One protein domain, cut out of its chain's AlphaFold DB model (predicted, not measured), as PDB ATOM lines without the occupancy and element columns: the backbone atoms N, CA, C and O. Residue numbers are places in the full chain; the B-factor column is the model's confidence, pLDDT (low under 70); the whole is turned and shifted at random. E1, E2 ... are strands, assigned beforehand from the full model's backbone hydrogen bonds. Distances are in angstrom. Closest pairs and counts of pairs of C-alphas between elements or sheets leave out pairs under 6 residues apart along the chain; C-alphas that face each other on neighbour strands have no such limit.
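This is residues 2 to 33 and 67 to 106 of the 336 residues of the protein "Hypothetical protein" of Eucampia antarctica (UniProt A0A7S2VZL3). Little of this domain is regular structure: one strongly twisted sheet, made of two hairpins side by side, with loops of residues 25 to 33 and 67 to 74 beyond the end where E2 and E4 finish. Residues 10 to 15 stick out. The printed part has 72 residues, 27 of them in four strands, E1 to E4, with no named helix; the mixed sheet runs E1, E2, E4, E3. The all-strand whole is compact, radius of gyration of the C-alphas 12.8 A, spanning 37 by 24 by 21 A.

Inner strands E2, residues 19 to 24, and E4, residues 96 to 102, are parallel; N 22 and O 99 are 2.8 A apart. Edge strand E1, residues 2 to 7, forms an antiparallel hairpin with E2; N 3 and O 23 are 2.8 A apart. Edge strand E3, residues 86 to 93, forms one with E4; N 86 and O 102 are 2.7 A apart. E1 and E3 are apart.

E1, 14.7 A long, begins at C-alpha 2 (335.768, 326.607, 234.289). E2 measures 16.2 A. E3, 20.6 A, bends by 51 degrees at residue 89. E4, 19.6 A, ends at C-alpha 102 (344.998, 321.113, 231.428).

C-alphas 33 and 94, the farthest apart, are 39.7 A apart. Residues 34 to 66 are cut out, C-alphas 33 and 67 being 15.8 A apart. The E1 to E2 link is long. Residues 30 to 33 have pLDDT under 70.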
ATOM      1  N   PHE A   2     334.346 326.330 234.470       78.25
ATOM      2  CA  PHE A   2     335.768 326.607 234.289       78.25
ATOM      3  C   PHE A   2     336.224 327.610 235.345       78.25
ATOM      4  O   PHE A   2     335.422 328.422 235.809       78.25
ATOM      5  N   ALA A   3     337.497 327.548 235.715       74.88
ATOM      6  CA  ALA A   3     338.158 328.555 236.526       74.88
ATOM      7  C   ALA A   3     338.871 329.545 235.598       74.88
ATOM      8  O   ALA A   3     339.561 329.148 234.655       74.88
ATOM      9  N   ARG A   4     338.697 330.845 235.851       79.12
ATOM     10  CA  ARG A   4     339.518 331.886 235.223       79.12
ATOM     11  C   ARG A   4     340.768 332.058 236.067       79.12
ATOM     12  O   ARG A   4     340.661 332.314 237.263       79.12
ATOM     13  N   VAL A   5     341.928 331.936 235.443       76.81
ATOM     14  CA  VAL A   5     343.216 332.069 236.119       76.81
ATOM     15  C   VAL A   5     344.071 333.092 235.381       76.81
ATOM     16  O   VAL A   5     344.051 333.179 234.151       76.81
ATOM     17  N   LYS A   6     344.795 333.918 236.138       72.75
ATOM     18  CA  LYS A   6     345.871 334.738 235.580       72.75
ATOM     19  C   LYS A   6     347.126 333.890 235.592       72.75
ATOM     20  O   LYS A   6     347.459 333.324 236.630       72.75
ATOM     21  N   VAL A   7     347.790 333.796 234.452       74.75
ATOM     22  CA  VAL A   7     349.002 332.991 234.320       74.75
ATOM     23  C   VAL A   7     350.153 333.882 233.902       74.75
ATOM     24  O   VAL A   7     349.986 334.792 233.089       74.75
ATOM     25  N   THR A   8     351.312 333.619 234.495       70.81
ATOM     26  CA  THR A   8     352.572 334.256 234.116       70.81
ATOM     27  C   THR A   8     353.365 333.219 233.335       70.81
ATOM     28  O   THR A   8     353.783 332.221 233.930       70.81
ATOM     29  N   PRO A   9     353.523 333.371 232.011       71.75
ATOM     30  CA  PRO A   9     354.281 332.412 231.226       71.75
ATOM     31  C   PRO A   9     355.760 332.462 231.632       71.75
ATOM     32  O   PRO A   9     356.329 333.536 231.797       71.75
ATOM     33  N   LEU A  10     356.397 331.298 231.774       74.25
ATOM     34  CA  LEU A  10     357.795 331.212 232.224       74.25
ATOM     35  C   LEU A  10     358.820 331.401 231.092       74.25
ATOM     36  O   LEU A  10     360.007 331.581 231.351       74.25
ATOM     37  N   GLN A  11     358.397 331.337 229.826       77.06
ATOM     38  CA  GLN A  11     359.310 331.502 228.693       77.06
ATOM     39  C   GLN A  11     359.712 332.973 228.528       77.06
ATOM     40  O   GLN A  11     358.851 333.849 228.493       77.06
ATOM     41  N   LYS A  12     361.014 333.235 228.326       81.25
ATOM     42  CA  LYS A  12     361.576 334.596 228.181       81.25
ATOM     43  C   LYS A  12     360.865 335.453 227.128       81.25
ATOM     44  O   LYS A  12     360.712 336.647 227.341       81.25
ATOM     45  N   LYS A  13     360.383 334.851 226.032       77.75
ATOM     46  CA  LYS A  13     359.639 335.564 224.975       77.75
ATOM     47  C   LYS A  13     358.318 336.192 225.442       77.75
ATOM     48  O   LYS A  13     357.771 337.035 224.749       77.75
ATOM     49  N   PHE A  14     357.815 335.783 226.603       72.69
ATOM     50  CA  PHE A  14     356.606 336.310 227.229       72.69
ATOM     51  C   PHE A  14     356.908 337.016 228.562       72.69
ATOM     52  O   PHE A  14     356.008 337.223 229.376       72.69
ATOM     53  N   SER A  15     358.178 337.358 228.808       77.38
ATOM     54  CA  SER A  15     358.608 338.126 229.977       77.38
ATOM     55  C   SER A  15     357.826 339.438 230.066       77.38
ATOM     56  O   SER A  15     357.912 340.268 229.168       77.38
ATOM     57  N   GLY A  16     357.082 339.630 231.158       78.69
ATOM     58  CA  GLY A  16     356.260 340.825 231.389       78.69
ATOM     59  C   GLY A  16     354.829 340.741 230.845       78.69
ATOM     60  O   GLY A  16     354.007 341.594 231.179       78.69
ATOM     61  N   SER A  17     354.486 339.702 230.080       77.69
ATOM     62  CA  SER A  17     353.130 339.511 229.560       77.69
ATOM     63  C   SER A  17     352.237 338.818 230.590       77.69
ATOM     64  O   SER A  17     352.510 337.700 231.028       77.69
ATOM     65  N   VAL A  18     351.119 339.455 230.946       70.31
ATOM     66  CA  VAL A  18     350.056 338.834 231.751       70.31
ATOM     67  C   VAL A  18     349.020 338.243 230.808       70.31
ATOM     68  O   VAL A  18     348.316 338.979 230.118       70.31
ATOM     69  N   VAL A  19     348.889 336.918 230.805       79.50
ATOM     70  CA  VAL A  19     347.926 336.229 229.939       79.50
ATOM     71  C   VAL A  19     346.714 335.778 230.752       79.50
ATOM     72  O   VAL A  19     346.824 335.349 231.908       79.50
ATOM     73  N   ARG A  20     345.523 335.896 230.157       78.31
ATOM     74  CA  ARG A  20     344.283 335.369 230.736       78.31
ATOM     75  C   ARG A  20     344.104 333.932 230.261       78.31
ATOM     76  O   ARG A  20     343.963 333.682 229.069       78.31
ATOM     77  N   ALA A  21     344.064 333.001 231.203       82.50
ATOM     78  CA  ALA A  21     343.845 331.596 230.908       82.50
ATOM     79  C   ALA A  21     342.540 331.093 231.530       82.50
ATOM     80  O   ALA A  21     342.002 331.648 232.500       82.50
ATOM     81  N   ARG A  22     342.009 330.028 230.941       84.56
ATOM     82  CA  ARG A  22     340.857 329.287 231.449       84.56
ATOM     83  C   ARG A  22     341.286 327.849 231.682       84.56
ATOM     84  O   ARG A  22     341.999 327.267 230.873       84.56
ATOM     85  N   ILE A  23     340.834 327.280 232.791       82.44
ATOM     86  CA  ILE A  23     340.959 325.847 233.036       82.44
ATOM     87  C   ILE A  23     339.559 325.291 233.166       82.44
ATOM     88  O   ILE A  23     338.815 325.674 234.071       82.44
ATOM     89  N   HIS A  24     339.176 324.416 232.244       82.50
ATOM     90  CA  HIS A  24     337.876 323.762 232.301       82.50
ATOM     91  C   HIS A  24     337.922 322.589 233.264       82.50
ATOM     92  O   HIS A  24     338.903 321.848 233.315       82.50
ATOM     93  N   ILE A  25     336.834 322.389 234.007       79.00
ATOM     94  CA  ILE A  25     336.739 321.293 234.981       79.00
ATOM     95  C   ILE A  25     336.954 319.943 234.286       79.00
ATOM     96  O   ILE A  25     337.579 319.045 234.840       79.00
ATOM     97  N   THR A  26     336.481 319.804 233.047       77.56
ATOM     98  CA  THR A  26     336.632 318.590 232.233       77.56
ATOM     99  C   THR A  26     338.074 318.285 231.844       77.56
ATOM    100  O   THR A  26     338.394 317.132 231.585       77.56
ATOM    101  N   MET A  27     338.942 319.295 231.839       78.19
ATOM    102  CA  MET A  27     340.362 319.187 231.500       78.19
ATOM    103  C   MET A  27     341.250 319.108 232.742       78.19
ATOM    104  O   MET A  27     342.442 318.856 232.637       78.19
ATOM    105  N   ALA A  28     340.687 319.309 233.931       74.69
ATOM    106  CA  ALA A  28     341.443 319.215 235.164       74.69
ATOM    107  C   ALA A  28     341.416 317.784 235.712       74.69
ATOM    108  O   ALA A  28     340.345 317.208 235.855       74.69
ATOM    109  N   GLU A  29     342.543 317.175 236.043       75.94
ATOM    110  CA  GLU A  29     342.606 316.000 236.910       75.94
ATOM    111  C   GLU A  29     342.621 316.431 238.378       75.94
ATOM    112  O   GLU A  29     343.280 317.424 238.710       75.94
ATOM    113  N   PRO A  30     341.905 315.728 239.275       69.44
ATOM    114  CA  PRO A  30     342.029 316.016 240.691       69.44
ATOM    115  C   PRO A  30     343.480 315.766 241.100       69.44
ATOM    116  O   PRO A  30     344.048 314.719 240.785       69.44
ATOM    117  N   THR A  31     344.092 316.732 241.781       67.69
ATOM    118  CA  THR A  31     345.450 316.559 242.298       67.69
ATOM    119  C   THR A  31     345.445 315.359 243.246       67.69
ATOM    120  O   THR A  31     344.601 315.339 244.145       67.69
ATOM    121  N   PRO A  32     346.337 314.366 243.077       64.62
ATOM    122  CA  PRO A  32     346.377 313.211 243.959       64.62
ATOM    123  C   PRO A  32     346.679 313.688 245.382       64.62
ATOM    124  O   PRO A  32     347.811 314.018 245.730       64.62
ATOM    125  N   THR A  33     345.648 313.770 246.217       59.47
ATOM    126  CA  THR A  33     345.817 313.955 247.653       59.47
ATOM    127  C   THR A  33     346.346 312.644 248.211       59.47
ATOM    128  O   THR A  33     345.763 311.585 247.977       59.47
ATOM    129  N   ILE A  67     331.812 322.930 246.734       75.62
ATOM    130  CA  ILE A  67     332.454 322.098 245.725       75.62
ATOM    131  C   ILE A  67     332.734 320.737 246.370       75.62
ATOM    132  O   ILE A  67     333.399 320.676 247.402       75.62
ATOM    133  N   THR A  68     332.166 319.663 245.821       80.38
ATOM    134  CA  THR A  68     332.297 318.339 246.441       80.38
ATOM    135  C   THR A  68     333.758 317.900 246.433       80.38
ATOM    136  O   THR A  68     334.529 318.314 245.569       80.38
ATOM    137  N   TYR A  69     334.143 317.011 247.353       80.69
ATOM    138  CA  TYR A  69     335.502 316.452 247.405       80.69
ATOM    139  C   TYR A  69     335.959 315.828 246.069       80.69
ATOM    140  O   TYR A  69     337.146 315.800 245.757       80.69
ATOM    141  N   TYR A  70     335.008 315.367 245.253       76.94
ATOM    142  CA  TYR A  70     335.246 314.737 243.950       76.94
ATOM    143  C   TYR A  70     335.453 315.725 242.804       76.94
ATOM    144  O   TYR A  70     335.805 315.331 241.691       76.94
ATOM    145  N   HIS A  71     335.202 317.007 243.045       80.00
ATOM    146  CA  HIS A  71     335.334 318.015 242.020       80.00
ATOM    147  C   HIS A  71     336.822 318.340 241.777       80.00
ATOM    148  O   HIS A  71     337.562 318.579 242.733       80.00
ATOM    149  N   PRO A  72     337.280 318.451 240.517       79.62
ATOM    150  CA  PRO A  72     338.690 318.691 240.184       79.62
ATOM    151  C   PRO A  72     339.335 319.921 240.839       79.62
ATOM    152  O   PRO A  72     340.540 319.943 241.056       79.62
ATOM    153  N   PHE A  73     338.536 320.941 241.164       84.94
ATOM    154  CA  PHE A  73     339.003 322.166 241.830       84.94
ATOM    155  C   PHE A  73     338.863 322.155 243.356       84.94
ATOM    156  O   PHE A  73     339.150 323.167 243.983       84.94
ATOM    157  N   HIS A  74     338.424 321.053 243.971       83.62
ATOM    158  CA  HIS A  74     338.221 320.989 245.422       83.62
ATOM    159  C   HIS A  74     339.493 321.333 246.216       83.62
ATOM    160  O   HIS A  74     339.435 321.983 247.254       83.62
ATOM    161  N   THR A  75     340.661 320.933 245.710       83.19
ATOM    162  CA  THR A  75     341.959 321.168 246.360       83.19
ATOM    163  C   THR A  75     342.593 322.510 245.996       83.19
ATOM    164  O   THR A  75     343.646 322.858 246.536       83.19
ATOM    165  N   TRP A  76     341.997 323.267 245.073       83.88
ATOM    166  CA  TRP A  76     342.595 324.490 244.551       83.88
ATOM    167  C   TRP A  76     342.312 325.656 245.492       83.88
ATOM    168  O   TRP A  76     341.184 325.870 245.932       83.88
ATOM    169  N   LYS A  77     343.352 326.436 245.790       83.50
ATOM    170  CA  LYS A  77     343.264 327.617 246.654       83.50
ATOM    171  C   LYS A  77     343.562 328.871 245.848       83.50
ATOM    172  O   LYS A  77     344.439 328.865 244.985       83.50
ATOM    173  N   ILE A  78     342.852 329.955 246.150       80.94
ATOM    174  CA  ILE A  78     343.136 331.274 245.573       80.94
ATOM    175  C   ILE A  78     344.578 331.660 245.935       80.94
ATOM    176  O   ILE A  78     344.980 331.533 247.088       80.94
ATOM    177  N   GLY A  79     345.360 332.083 244.937       81.19
ATOM    178  CA  GLY A  79     346.788 332.393 245.094       81.19
ATOM    179  C   GLY A  79     347.720 331.174 245.116       81.19
ATOM    180  O   GLY A  79     348.934 331.345 245.144       81.19
ATOM    181  N   GLY A  80     347.182 329.949 245.076       81.25
ATOM    182  CA  GLY A  80     347.979 328.728 244.992       81.25
ATOM    183  C   GLY A  80     348.640 328.550 243.621       81.25
ATOM    184  O   GLY A  80     348.071 328.908 242.591       81.25
ATOM    185  N   ILE A  81     349.834 327.955 243.610       79.19
ATOM    186  CA  ILE A  81     350.543 327.585 242.380       79.19
ATOM    187  C   ILE A  81     350.127 326.169 241.981       79.19
ATOM    188  O   ILE A  81     350.314 325.222 242.748       79.19
ATOM    189  N   ILE A  82     349.594 326.023 240.770       78.75
ATOM    190  CA  ILE A  82     349.248 324.726 240.183       78.75
ATOM    191  C   ILE A  82     350.448 324.268 239.353       78.75
ATOM    192  O   ILE A  82     350.860 324.958 238.424       78.75
ATOM    193  N   LYS A  83     351.036 323.131 239.727       81.44
ATOM    194  CA  LYS A  83     352.147 322.509 238.992       81.44
ATOM    195  C   LYS A  83     351.610 321.603 237.878       81.44
ATOM    196  O   LYS A  83     350.432 321.254 237.886       81.44
ATOM    197  N   ASP A  84     352.484 321.236 236.942       82.06
ATOM    198  CA  ASP A  84     352.210 320.255 235.880       82.06
ATOM    199  C   ASP A  84     351.006 320.607 234.988       82.06
ATOM    200  O   ASP A  84     350.235 319.746 234.567       82.06
ATOM    201  N   THR A  85     350.831 321.899 234.701       84.06
ATOM    202  CA  THR A  85     349.814 322.389 233.766       84.06
ATOM    203  C   THR A  85     350.385 322.526 232.359       84.06
ATOM    204  O   THR A  85     351.385 323.214 232.153       84.06
ATOM    205  N   PHE A  86     349.697 321.948 231.386       85.75
ATOM    206  CA  PHE A  86     349.984 322.010 229.960       85.75
ATOM    207  C   PHE A  86     348.999 322.946 229.258       85.75
ATOM    208  O   PHE A  86     347.844 323.079 229.667       85.75
ATOM    209  N   CYS A  87     349.448 323.579 228.178       86.12
ATOM    210  CA  CYS A  87     348.577 324.342 227.294       86.12
ATOM    211  C   CYS A  87     347.889 323.383 226.318       86.12
ATOM    212  O   CYS A  87     348.568 322.731 225.530       86.12
ATOM    213  N   ALA A  88     346.564 323.285 226.384       84.56
ATOM    214  CA  ALA A  88     345.769 322.435 225.504       84.56
ATOM    215  C   ALA A  88     345.373 323.153 224.209       84.56
ATOM    216  O   ALA A  88     345.379 322.541 223.146       84.56
ATOM    217  N   SER A  89     345.044 324.445 224.290       83.81
ATOM    218  CA  SER A  89     344.764 325.276 223.118       83.81
ATOM    219  C   SER A  89     345.140 326.734 223.368       83.81
ATOM    220  O   SER A  89     345.200 327.201 224.511       83.81
ATOM    221  N   VAL A  90     345.432 327.438 222.275       86.06
ATOM    222  CA  VAL A  90     345.726 328.870 222.244       86.06
ATOM    223  C   VAL A  90     344.794 329.488 221.216       86.06
ATOM    224  O   VAL A  90     344.751 329.027 220.079       86.06
ATOM    225  N   ASP A  91     344.056 330.511 221.624       84.50
ATOM    226  CA  ASP A  91     343.185 331.295 220.754       84.50
ATOM    227  C   ASP A  91     343.573 332.774 220.872       84.50
ATOM    228  O   ASP A  91     343.792 333.269 221.979       84.50
ATOM    229  N   GLU A  92     343.699 333.481 219.752       85.06
ATOM    230  CA  GLU A  92     344.058 334.901 219.715       85.06
ATOM    231  C   GLU A  92     342.874 335.702 219.177       85.06
ATOM    232  O   GLU A  92     342.406 335.465 218.065       85.06
ATOM    233  N   ARG A  93     342.377 336.658 219.971       83.81
ATOM    234  CA  ARG A  93     341.304 337.568 219.551       83.81
ATOM    235  C   ARG A  93     341.674 338.986 219.920       83.81
ATOM    236  O   ARG A  93     341.937 339.253 221.092       83.81
ATOM    237  N   ASP A  94     341.701 339.869 218.928       86.62
ATOM    238  CA  ASP A  94     342.005 341.293 219.109       86.62
ATOM    239  C   ASP A  94     343.351 341.524 219.830       86.62
ATOM    240  O   ASP A  94     343.467 342.365 220.721       86.62
ATOM    241  N   GLY A  95     344.366 340.710 219.506       79.94
ATOM    242  CA  GLY A  95     345.692 340.743 220.143       79.94
ATOM    243  C   GLY A  95     345.731 340.219 221.587       79.94
ATOM    244  O   GLY A  95     346.761 340.305 222.257       79.94
ATOM    245  N   ILE A  96     344.621 339.672 222.097       79.06
ATOM    246  CA  ILE A  96     344.543 339.037 223.414       79.06
ATOM    247  C   ILE A  96     344.616 337.521 223.244       79.06
ATOM    248  O   ILE A  96     343.740 336.901 222.638       79.06
ATOM    249  N   TYR A  97     345.627 336.915 223.865       81.62
ATOM    250  CA  TYR A  97     345.759 335.464 223.950       81.62
ATOM    251  C   TYR A  97     344.848 334.881 225.037       81.62
ATOM    252  O   TYR A  97     344.903 335.274 226.208       81.62
ATOM    253  N   TYR A  98     344.051 333.893 224.647       82.56
ATOM    254  CA  TYR A  98     343.252 333.036 225.509       82.56
ATOM    255  C   TYR A  98     343.874 331.646 225.513       82.56
ATOM    256  O   TYR A  98     343.906 330.954 224.499       82.56
ATOM    257  N   LEU A  99     344.377 331.239 226.673       86.88
ATOM    258  CA  LEU A  99     344.974 329.919 226.853       86.88
ATOM    259  C   LEU A  99     343.970 328.997 227.537       86.88
ATOM    260  O   LEU A  99     343.430 329.357 228.591       86.88
ATOM    261  N   GLU A 100     343.761 327.802 226.996       86.62
ATOM    262  CA  GLU A 100     343.114 326.723 227.739       86.62
ATOM    263  C   GLU A 100     344.173 325.790 228.309       86.62
ATOM    264  O   GLU A 100     344.992 325.241 227.570       86.62
ATOM    265  N   LEU A 101     344.178 325.620 229.631       87.88
ATOM    266  CA  LEU A 101     345.153 324.764 230.307       87.88
ATOM    267  C   LEU A 101     344.510 323.476 230.812       87.88
ATOM    268  O   LEU A 101     343.325 323.427 231.140       87.88
ATOM    269  N   THR A 102     345.332 322.442 230.913       87.25
ATOM    270  CA  THR A 102     344.998 321.113 231.428       87.25
ATOM    271  C   THR A 102     346.120 320.652 232.350       87.25
ATOM    272  O   THR A 102     347.279 320.921 232.071       87.25
ATOM    273  N   ASN A 103     345.819 319.963 233.447       85.06
ATOM    274  CA  ASN A 103     346.834 319.241 234.231       85.06
ATOM    275  C   ASN A 103     346.762 317.725 234.003       85.06
ATOM    276  O   ASN A 103     347.413 316.964 234.715       85.06
ATOM    277  N   ARG A 104     345.977 317.278 233.013       82.75
ATOM    278  CA  ARG A 104     346.082 315.911 232.504       82.75
ATOM    279  C   ARG A 104     347.394 315.777 231.757       82.75
ATOM    280  O   ARG A 104     347.675 316.575 230.859       82.75
ATOM    281  N   LYS A 105     348.177 314.762 232.113       81.31
ATOM    282  CA  LYS A 105     349.403 314.453 231.383       81.31
ATOM    283  C   LYS A 105     349.026 314.054 229.955       81.31
ATOM    284  O   LYS A 105     348.212 313.143 229.796       81.31
ATOM    285  N   PRO A 106     349.580 314.709 228.923       72.00
ATOM    286  CA  PRO A 106     349.442 314.197 227.578       72.00
ATOM    287  C   PRO A 106     350.079 312.814 227.527       72.00
ATOM    288  O   PRO A 106     351.229 312.630 227.920       72.00
TER     289      PRO A 106